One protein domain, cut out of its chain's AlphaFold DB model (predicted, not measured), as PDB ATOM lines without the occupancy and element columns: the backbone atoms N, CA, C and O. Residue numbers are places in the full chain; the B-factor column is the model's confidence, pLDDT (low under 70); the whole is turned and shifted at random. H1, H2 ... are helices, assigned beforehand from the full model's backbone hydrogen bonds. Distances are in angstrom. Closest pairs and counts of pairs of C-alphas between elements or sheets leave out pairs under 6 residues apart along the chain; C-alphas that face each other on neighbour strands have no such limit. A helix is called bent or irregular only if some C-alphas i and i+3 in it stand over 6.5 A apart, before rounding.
ATOM      1  N   TYR A  36     145.766 190.235 113.854       80.75
ATOM      2  CA  TYR A  36     144.423 190.330 114.435       80.75
ATOM      3  C   TYR A  36     143.732 191.626 114.021       80.75
ATOM      4  O   TYR A  36     142.541 191.613 113.725       80.75
ATOM      5  N   ASP A  37     144.475 192.725 113.929       85.06
ATOM      6  CA  ASP A  37     143.919 194.018 113.535       85.06
ATOM      7  C   ASP A  37     143.453 194.034 112.087       85.06
ATOM      8  O   ASP A  37     142.347 194.495 111.808       85.06
ATOM      9  N   VAL A  38     144.253 193.474 111.176       87.19
ATOM     10  CA  VAL A  38     143.876 193.325 109.767       87.19
ATOM     11  C   VAL A  38     142.697 192.361 109.634       87.19
ATOM     12  O   VAL A  38     141.716 192.685 108.966       87.19
ATOM     13  N   LYS A  39     142.738 191.213 110.323       89.94
ATOM     14  CA  LYS A  39     141.652 190.222 110.308       89.94
ATOM     15  C   LYS A  39     140.328 190.823 110.786       89.94
ATOM     16  O   LYS A  39     139.333 190.746 110.069       89.94
ATOM     17  N   TYR A  40     140.298 191.430 111.973       87.44
ATOM     18  CA  TYR A  40     139.078 192.040 112.511       87.44
ATOM     19  C   TYR A  40     138.666 193.287 111.728       87.44
ATOM     20  O   TYR A  40     137.473 193.531 111.583       87.44
ATOM     21  N   GLY A  41     139.617 194.050 111.185       88.81
ATOM     22  CA  GLY A  41     139.345 195.178 110.297       88.81
ATOM     23  C   GLY A  41     138.571 194.754 109.050       88.81
ATOM     24  O   GLY A  41     137.504 195.301 108.785       88.81
ATOM     25  N   ILE A  42     139.050 193.733 108.335       92.12
ATOM     26  CA  ILE A  42     138.388 193.197 107.133       92.12
ATOM     27  C   ILE A  42     137.014 192.607 107.471       92.12
ATOM     28  O   ILE A  42     136.042 192.879 106.766       92.12
ATOM     29  N   LEU A  43     136.907 191.840 108.562       89.56
ATOM     30  CA  LEU A  43     135.624 191.283 109.001       89.56
ATOM     31  C   LEU A  43     134.614 192.389 109.324       89.56
ATOM     32  O   LEU A  43     133.487 192.341 108.836       89.56
ATOM     33  N   ASN A  44     135.033 193.420 110.063       90.75
ATOM     34  CA  ASN A  44     134.189 194.578 110.338       90.75
ATOM     35  C   ASN A  44     133.735 195.242 109.030       90.75
ATOM     36  O   ASN A  44     132.549 195.508 108.880       90.75
ATOM     37  N   LEU A  45     134.636 195.471 108.067       92.25
ATOM     38  CA  LEU A  45     134.265 196.064 106.777       92.25
ATOM     39  C   LEU A  45     133.178 195.248 106.073       92.25
ATOM     40  O   LEU A  45     132.188 195.825 105.637       92.25
ATOM     41  N   PHE A  46     133.317 193.922 106.017       92.75
ATOM     42  CA  PHE A  46     132.317 193.056 105.389       92.75
ATOM     43  C   PHE A  46     130.963 193.086 106.113       92.75
ATOM     44  O   PHE A  46     129.909 193.099 105.475       92.75
ATOM     45  N   GLU A  47     130.965 193.109 107.445       90.56
ATOM     46  CA  GLU A  47     129.724 193.144 108.218       90.56
ATOM     47  C   GLU A  47     129.013 194.505 108.107       90.56
ATOM     48  O   GLU A  47     127.796 194.542 107.922       90.56
ATOM     49  N   TYR A  48     129.759 195.616 108.155       93.44
ATOM     50  CA  TYR A  48     129.217 196.968 107.973       93.44
ATOM     51  C   TYR A  48     128.800 197.249 106.525       93.44
ATOM     52  O   TYR A  48     127.843 197.994 106.307       93.44
ATOM     53  N   PHE A  49     129.464 196.631 105.541       93.69
ATOM     54  CA  PHE A  49     129.181 196.820 104.116       93.69
ATOM     55  C   PHE A  49     127.701 196.619 103.791       93.69
ATOM     56  O   PHE A  49     127.121 197.419 103.067       93.69
ATOM     57  N   LYS A  50     127.052 195.611 104.388       88.75
ATOM     58  CA  LYS A  50     125.626 195.324 104.155       88.75
ATOM     59  C   LYS A  50     124.703 196.488 104.523       88.75
ATOM     60  O   LYS A  50     123.692 196.691 103.860       88.75
ATOM     61  N   ILE A  51     125.033 197.224 105.584       90.50
ATOM     62  CA  ILE A  51     124.226 198.352 106.068       90.50
ATOM     63  C   ILE A  51     124.517 199.590 105.226       90.50
ATOM     64  O   ILE A  51     123.583 200.234 104.762       90.50
ATOM     65  N   VAL A  52     125.799 199.870 104.978       91.94
ATOM     66  CA  VAL A  52     126.245 201.047 104.216       91.94
ATOM     67  C   VAL A  52     125.818 200.970 102.749       91.94
ATOM     68  O   VAL A  52     125.441 201.974 102.165       91.94
ATOM     69  N   TRP A  53     125.815 199.781 102.142       92.88
ATOM     70  CA  TRP A  53     125.422 199.611 100.740       92.88
ATOM     71  C   TRP A  53     123.954 199.972 100.472       92.88
ATOM     72  O   TRP A  53     123.590 200.444  99.393       92.88
ATOM     73  N   LEU A  54     123.089 199.729 101.457       89.75
ATOM     74  CA  LEU A  54     121.668 200.044 101.366       89.75
ATOM     75  C   LEU A  54     121.350 201.469 101.822       89.75
ATOM     76  O   LEU A  54     120.231 201.916 101.581       89.75
ATOM     77  N   ASP A  55     122.310 202.163 102.431       92.44
ATOM     78  CA  ASP A  55     122.126 203.488 103.006       92.44
ATOM     79  C   ASP A  55     121.656 204.504 101.955       92.44
ATOM     80  O   ASP A  55     122.001 204.442 100.767       92.44
ATOM     81  N   ARG A  56     120.792 205.412 102.394       91.06
ATOM     82  CA  ARG A  56     120.244 206.508 101.602       91.06
ATOM     83  C   ARG A  56     120.366 207.752 102.459       91.06
ATOM     84  O   ARG A  56     119.716 207.828 103.495       91.06
ATOM     85  N   ASP A  57     121.126 208.739 101.991       89.38
ATOM     86  CA  ASP A  57     121.499 209.930 102.777       89.38
ATOM     87  C   ASP A  57     120.314 210.695 103.396       89.38
ATOM     88  O   ASP A  57     120.469 211.401 104.390       89.38
ATOM     89  N   TRP A  58     119.122 210.575 102.809       89.25
ATOM     90  CA  TRP A  58     117.907 211.253 103.260       89.25
ATOM     91  C   TRP A  58     117.051 210.433 104.241       89.25
ATOM     92  O   TRP A  58     116.105 210.979 104.810       89.25
ATOM     93  N   ASP A  59     117.343 209.146 104.449       91.25
ATOM     94  CA  ASP A  59     116.508 208.241 105.241       91.25
ATOM     95  C   ASP A  59     117.107 207.964 106.631       91.25
ATOM     96  O   ASP A  59     118.105 207.261 106.802       91.25
ATOM     97  N   TYR A  60     116.433 208.468 107.668       91.19
ATOM     98  CA  TYR A  60     116.837 208.277 109.064       91.19
ATOM     99  C   TYR A  60     116.825 206.803 109.506       91.19
ATOM    100  O   TYR A  60     117.453 206.461 110.514       91.19
ATOM    101  N   ILE A  61     116.119 205.919 108.791       93.00
ATOM    102  CA  ILE A  61     116.024 204.494 109.129       93.00
ATOM    103  C   ILE A  61     117.414 203.845 109.145       93.00
ATOM    104  O   ILE A  61     117.689 203.011 110.010       93.00
ATOM    105  N   PHE A  62     118.320 204.236 108.245       93.38
ATOM    106  CA  PHE A  62     119.667 203.663 108.189       93.38
ATOM    107  C   PHE A  62     120.566 204.119 109.336       93.38
ATOM    108  O   PHE A  62     121.310 203.298 109.877       93.38
ATOM    109  N   LEU A  63     120.411 205.360 109.806       93.69
ATOM    110  CA  LEU A  63     121.062 205.819 111.035       93.69
ATOM    111  C   LEU A  63     120.637 204.953 112.231       93.69
ATOM    112  O   LEU A  63     121.478 204.493 113.004       93.69
ATOM    113  N   ILE A  64     119.339 204.676 112.360       95.00
ATOM    114  CA  ILE A  64     118.808 203.827 113.433       95.00
ATOM    115  C   ILE A  64     119.313 202.379 113.300       95.00
ATOM    116  O   ILE A  64     119.733 201.785 114.296       95.00
ATOM    117  N   LYS A  65     119.346 201.820 112.082       95.69
ATOM    118  CA  LYS A  65     119.908 200.482 111.812       95.69
ATOM    119  C   LYS A  65     121.388 200.391 112.181       95.69
ATOM    120  O   LYS A  65     121.812 199.384 112.743       95.69
ATOM    121  N   LEU A  66     122.173 201.431 111.901       95.50
ATOM    122  CA  LEU A  66     123.594 201.479 112.245       95.50
ATOM    123  C   LEU A  66     123.807 201.459 113.766       95.50
ATOM    124  O   LEU A  66     124.694 200.757 114.260       95.50
ATOM    125  N   ILE A  67     122.971 202.196 114.504       95.50
ATOM    126  CA  ILE A  67     122.979 202.205 115.970       95.50
ATOM    127  C   ILE A  67     122.627 200.815 116.517       95.50
ATOM    128  O   ILE A  67     123.405 200.283 117.312       95.50
ATOM    129  N   ASP A  68     121.520 200.197 116.078       97.25
ATOM    130  CA  ASP A  68     121.153 198.836 116.517       97.25
ATOM    131  C   ASP A  68     122.256 197.830 116.201       97.25
ATOM    132  O   ASP A  68     122.637 197.040 117.060       97.25
ATOM    133  N   PHE A  69     122.838 197.903 115.005       96.56
ATOM    134  CA  PHE A  69     123.919 197.013 114.612       96.56
ATOM    135  C   PHE A  69     125.141 197.145 115.527       96.56
ATOM    136  O   PHE A  69     125.696 196.138 115.975       96.56
ATOM    137  N   LYS A  70     125.560 198.373 115.859       95.75
ATOM    138  CA  LYS A  70     126.681 198.584 116.784       95.75
ATOM    139  C   LYS A  70     126.349 198.069 118.184       95.75
ATOM    140  O   LYS A  70     127.185 197.396 118.789       95.75
ATOM    141  N   LEU A  71     125.143 198.354 118.670       96.31
ATOM    142  CA  LEU A  71     124.659 197.884 119.963       96.31
ATOM    143  C   LEU A  71     124.602 196.353 120.015       96.31
ATOM    144  O   LEU A  71     125.102 195.772 120.969       96.31
ATOM    145  N   ALA A  72     124.111 195.682 118.974       97.00
ATOM    146  CA  ALA A  72     124.061 194.222 118.887       97.00
ATOM    147  C   ALA A  72     125.440 193.578 119.072       97.00
ATOM    148  O   ALA A  72     125.589 192.571 119.765       97.00
ATOM    149  N   ARG A  73     126.472 194.186 118.477       95.00
ATOM    150  CA  ARG A  73     127.861 193.734 118.628       95.00
ATOM    151  C   ARG A  73     128.377 193.959 120.042       95.00
ATOM    152  O   ARG A  73     129.077 193.096 120.560       95.00
ATOM    153  N   MET A  74     128.046 195.100 120.647       94.50
ATOM    154  CA  MET A  74     128.414 195.398 122.034       94.50
ATOM    155  C   MET A  74     127.739 194.426 123.004       94.50
ATOM    156  O   MET A  74     128.431 193.843 123.824       94.50
ATOM    157  N   GLU A  75     126.436 194.173 122.856       96.44
ATOM    158  CA  GLU A  75     125.707 193.174 123.649       96.44
ATOM    159  C   GLU A  75     126.374 191.806 123.557       96.44
ATOM    160  O   GLU A  75     126.692 191.209 124.579       96.44
ATOM    161  N   LYS A  76     126.636 191.331 122.334       95.88
ATOM    162  CA  LYS A  76     127.286 190.039 122.116       95.88
ATOM    163  C   LYS A  76     128.653 189.974 122.798       95.88
ATOM    164  O   LYS A  76     128.950 188.992 123.465       95.88
ATOM    165  N   GLN A  77     129.468 191.019 122.659       93.94
ATOM    166  CA  GLN A  77     130.783 191.088 123.299       93.94
ATOM    167  C   GLN A  77     130.688 191.071 124.827       93.94
ATOM    168  O   GLN A  77     131.477 190.383 125.466       93.94
ATOM    169  N   LEU A  78     129.720 191.781 125.409       94.44
ATOM    170  CA  LEU A  78     129.500 191.783 126.854       94.44
ATOM    171  C   LEU A  78     129.022 190.422 127.372       94.44
ATOM    172  O   LEU A  78     129.509 189.982 128.407       94.44
ATOM    173  N   ARG A  79     128.128 189.741 126.644       95.12
ATOM    174  CA  ARG A  79     127.630 188.407 127.024       95.12
ATOM    175  C   ARG A  79     128.682 187.306 126.868       95.12
ATOM    176  O   ARG A  79     128.724 186.381 127.663       95.12
ATOM    177  N   GLU A  80     129.522 187.376 125.834       94.81
ATOM    178  CA  GLU A  80     130.512 186.324 125.553       94.81
ATOM    179  C   GLU A  80     131.850 186.539 126.278       94.81
ATOM    180  O   GLU A  80     132.488 185.573 126.690       94.81
ATOM    181  N   TYR A  81     132.291 187.793 126.418       92.62
ATOM    182  CA  TYR A  81     133.640 188.145 126.883       92.62
ATOM    183  C   TYR A  81     133.636 189.252 127.946       92.62
ATOM    184  O   TYR A  81     134.640 189.947 128.121       92.62
ATOM    185  N   GLY A  82     132.509 189.460 128.629       87.88
ATOM    186  CA  GLY A  82     132.369 190.455 129.685       87.88
ATOM    187  C   GLY A  82     133.410 190.269 130.785       87.88
ATOM    188  O   GLY A  82     133.385 189.283 131.514       87.88
ATOM    189  N   ASN A  83     134.324 191.234 130.915       84.31
ATOM    190  CA  ASN A  83     135.418 191.190 131.893       84.31
ATOM    191  C   ASN A  83     135.175 192.107 133.103       84.31
ATOM    192  O   ASN A  83     136.080 192.311 133.913       84.31
ATOM    193  N   HIS A  84     133.973 192.674 133.228       87.12
ATOM    194  CA  HIS A  84     133.576 193.537 134.339       87.12
ATOM    195  C   HIS A  84     132.365 192.965 135.078       87.12
ATOM    196  O   HIS A  84     131.568 192.203 134.532       87.12
ATOM    197  N   THR A  85     132.215 193.337 136.351       87.50
ATOM    198  CA  THR A  85     131.229 192.741 137.272       87.50
ATOM    199  C   THR A  85     129.775 192.984 136.869       87.50
ATOM    200  O   THR A  85     128.882 192.294 137.355       87.50
ATOM    201  N   ARG A  86     129.526 193.955 135.984       90.56
ATOM    202  CA  ARG A  86     128.191 194.354 135.524       90.56
ATOM    203  C   ARG A  86     127.904 193.983 134.069       90.56
ATOM    204  O   ARG A  86     126.863 194.386 133.560       90.56
ATOM    205  N   ALA A  87     128.755 193.182 133.423       93.06
ATOM    206  CA  ALA A  87     128.639 192.874 131.997       93.06
ATOM    207  C   ALA A  87     127.251 192.372 131.572       93.06
ATOM    208  O   ALA A  87     126.702 192.875 130.595       93.06
ATOM    209  N   GLU A  88     126.642 191.459 132.333       94.56
ATOM    210  CA  GLU A  88     125.284 190.970 132.043       94.56
ATOM    211  C   GLU A  88     124.214 192.054 132.215       94.56
ATOM    212  O   GLU A  88     123.321 192.202 131.384       94.56
ATOM    213  N   PHE A  89     124.326 192.872 133.265       93.81
ATOM    214  CA  PHE A  89     123.398 193.979 133.496       93.81
ATOM    215  C   PHE A  89     123.459 195.014 132.362       93.81
ATOM    216  O   PHE A  89     122.428 195.540 131.932       93.81
ATOM    217  N   ASP A  90     124.657 195.304 131.863       94.56
ATOM    218  CA  ASP A  90     124.847 196.221 130.744       94.56
ATOM    219  C   ASP A  90     124.395 195.586 129.429       94.56
ATOM    220  O   ASP A  90     123.685 196.233 128.660       94.56
ATOM    221  N   ALA A  91     124.669 194.301 129.200       95.88
ATOM    222  CA  ALA A  91     124.117 193.571 128.063       95.88
ATOM    223  C   ALA A  91     122.579 193.620 128.043       95.88
ATOM    224  O   ALA A  91     121.987 193.885 126.996       95.88
ATOM    225  N   ASP A  92     121.919 193.472 129.194       96.25
ATOM    226  CA  ASP A  92     120.462 193.587 129.312       96.25
ATOM    227  C   ASP A  92     119.947 195.004 129.037       96.25
ATOM    228  O   ASP A  92     118.872 195.187 128.455       96.25
ATOM    229  N   ASN A  93     120.701 196.034 129.423       95.50
ATOM    230  CA  ASN A  93     120.367 197.415 129.078       95.50
ATOM    231  C   ASN A  93     120.521 197.683 127.573       95.50
ATOM    232  O   ASN A  93     119.662 198.370 127.002       95.50
ATOM    233  N   ILE A  94     121.558 197.132 126.916       96.81
ATOM    234  CA  ILE A  94     121.682 197.196 125.452       96.81
ATOM    235  C   ILE A  94     120.456 196.495 124.877       96.81
ATOM    236  O   ILE A  94     119.762 197.083 124.051       96.81
ATOM    237  N   HIS A  95     120.159 195.279 125.336       97.75
ATOM    238  CA  HIS A  95     119.069 194.468 124.814       97.75
ATOM    239  C   HIS A  95     117.735 195.226 124.838       97.75
ATOM    240  O   HIS A  95     117.057 195.340 123.818       97.75
ATOM    241  N   LYS A  96     117.391 195.847 125.972       97.38
ATOM    242  CA  LYS A  96     116.175 196.674 126.104       97.38
ATOM    243  C   LYS A  96     116.175 197.872 125.152       97.38
ATOM    244  O   LYS A  96     115.139 198.190 124.570       97.38
ATOM    245  N   THR A  97     117.328 198.516 124.964       97.62
ATOM    246  CA  THR A  97     117.490 199.624 124.007       97.62
ATOM    247  C   THR A  97     117.261 199.145 122.573       97.62
ATOM    248  O   THR A  97     116.529 199.785 121.821       97.62
ATOM    249  N   ARG A  98     117.801 197.979 122.209       97.81
ATOM    250  CA  ARG A  98     117.606 197.359 120.893       97.81
ATOM    251  C   ARG A  98     116.161 196.941 120.647       97.81
ATOM    252  O   ARG A  98     115.662 197.148 119.550       97.81
ATOM    253  N   LEU A  99     115.452 196.431 121.657       97.06
ATOM    254  CA  LEU A  99     114.019 196.129 121.536       97.06
ATOM    255  C   LEU A  99     113.192 197.382 121.217       97.06
ATOM    256  O   LEU A  99     112.257 197.305 120.424       97.06
ATOM    257  N   ALA A 100     113.537 198.534 121.799       96.50
ATOM    258  CA  ALA A 100     112.897 199.803 121.453       96.50
ATOM    259  C   ALA A 100     113.235 200.243 120.022       96.50
ATOM    260  O   ALA A 100     112.338 200.633 119.281       96.50
ATOM    261  N   ILE A 101     114.495 200.107 119.594       97.06
ATOM    262  CA  ILE A 101     114.889 200.371 118.202       97.06
ATOM    263  C   ILE A 101     114.130 199.462 117.231       97.06
ATOM    264  O   ILE A 101     113.623 199.936 116.217       97.06
ATOM    265  N   LYS A 102     114.007 198.172 117.548       96.00
ATOM    266  CA  LYS A 102     113.293 197.210 116.714       96.00
ATOM    267  C   LYS A 102     111.834 197.618 116.505       96.00
ATOM    268  O   LYS A 102     111.395 197.636 115.367       96.00
TER     269      LYS A 102
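AT A GLANCE: This is residues 36 to 102 of the 195 residues of an uncharacterized protein of Candidatus Izimaplasma sp. HR2 (UniProt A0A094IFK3). Three helices make a flat zigzag: H2 and H3 lie side by side as a close helical hairpin, and H1 opens away from H2 like one arm of a V, meeting it near the link between them. Residues 36 to 46 of H1 stick out free, and H1 and H3 lie at opposite sides of H2. The printed part has 67 residues with three named helices, H1, H2 and H3 in that order, and no named strand; its class is all helix. It is loose, with a radius of gyration of the C-alphas of 13.8 A, and its C-alphas span 40 by 33 by 11 A.

IN THESE COORDINATES: Find C-alpha 36 at (144.423, 190.330, 114.435); from there H1 runs through residues 36 to 54, 28.0 A from first to last C-alpha. Near residue 48 it has a kink of 33 degrees; it is neither bent nor irregular, but only just: C-alphas 47 and 50 are 6.2 A apart. Next look at C-alpha 60 at (116.837, 208.277, 109.064), where H2, residues 60 to 81, begins; at 22 residues it is the longest helix, 31.7 A from first to last C-alpha. H3 is residues 87 to 102, 22.1 A long, and ends at C-alpha 102 at (113.293, 197.210, 116.714).

HOW THE PARTS SIT: Begin with H1 and H2, a helical hairpin. They touch with 4 pairs of C-alphas within 8 A, through residues 51 to 54 of H1 and residues 62 to 66 of H2 alone. Their closest C-alphas are those of Ile 51 and Leu 66, 7.0 A apart. The two run opposite ways at a shallow tilt of 32 degrees. Go on to H2 and H3, also a helical hairpin, which touch with 23 pairs of C-alphas within 8 A. Here the closest C-alphas are those of Glu 75 and Ala 91, 4.7 A apart. They run opposite ways at a shallow tilt of 22 degrees, with their centres 9.4 A apart. H1 and H3 are apart. In H2 and H3 every O i to N i+4 pair is within hydrogen-bond range; in H1 12 of 15 are.

THE WHOLE: Look for the two C-alphas farthest apart at Trp 58 and Thr 85, 41.0 A from each other. Residues 36 to 46, which belong to H1, and residues 56 to 61 stand free; the body without them has 50 residues and spans 38 by 21 by 10 A. The printed part has no cut, and the links H1 to H2 and H2 to H3 are both tight, with 5 residues each. The mean pLDDT of the printed part is 92.9, and no printed residue is under 70.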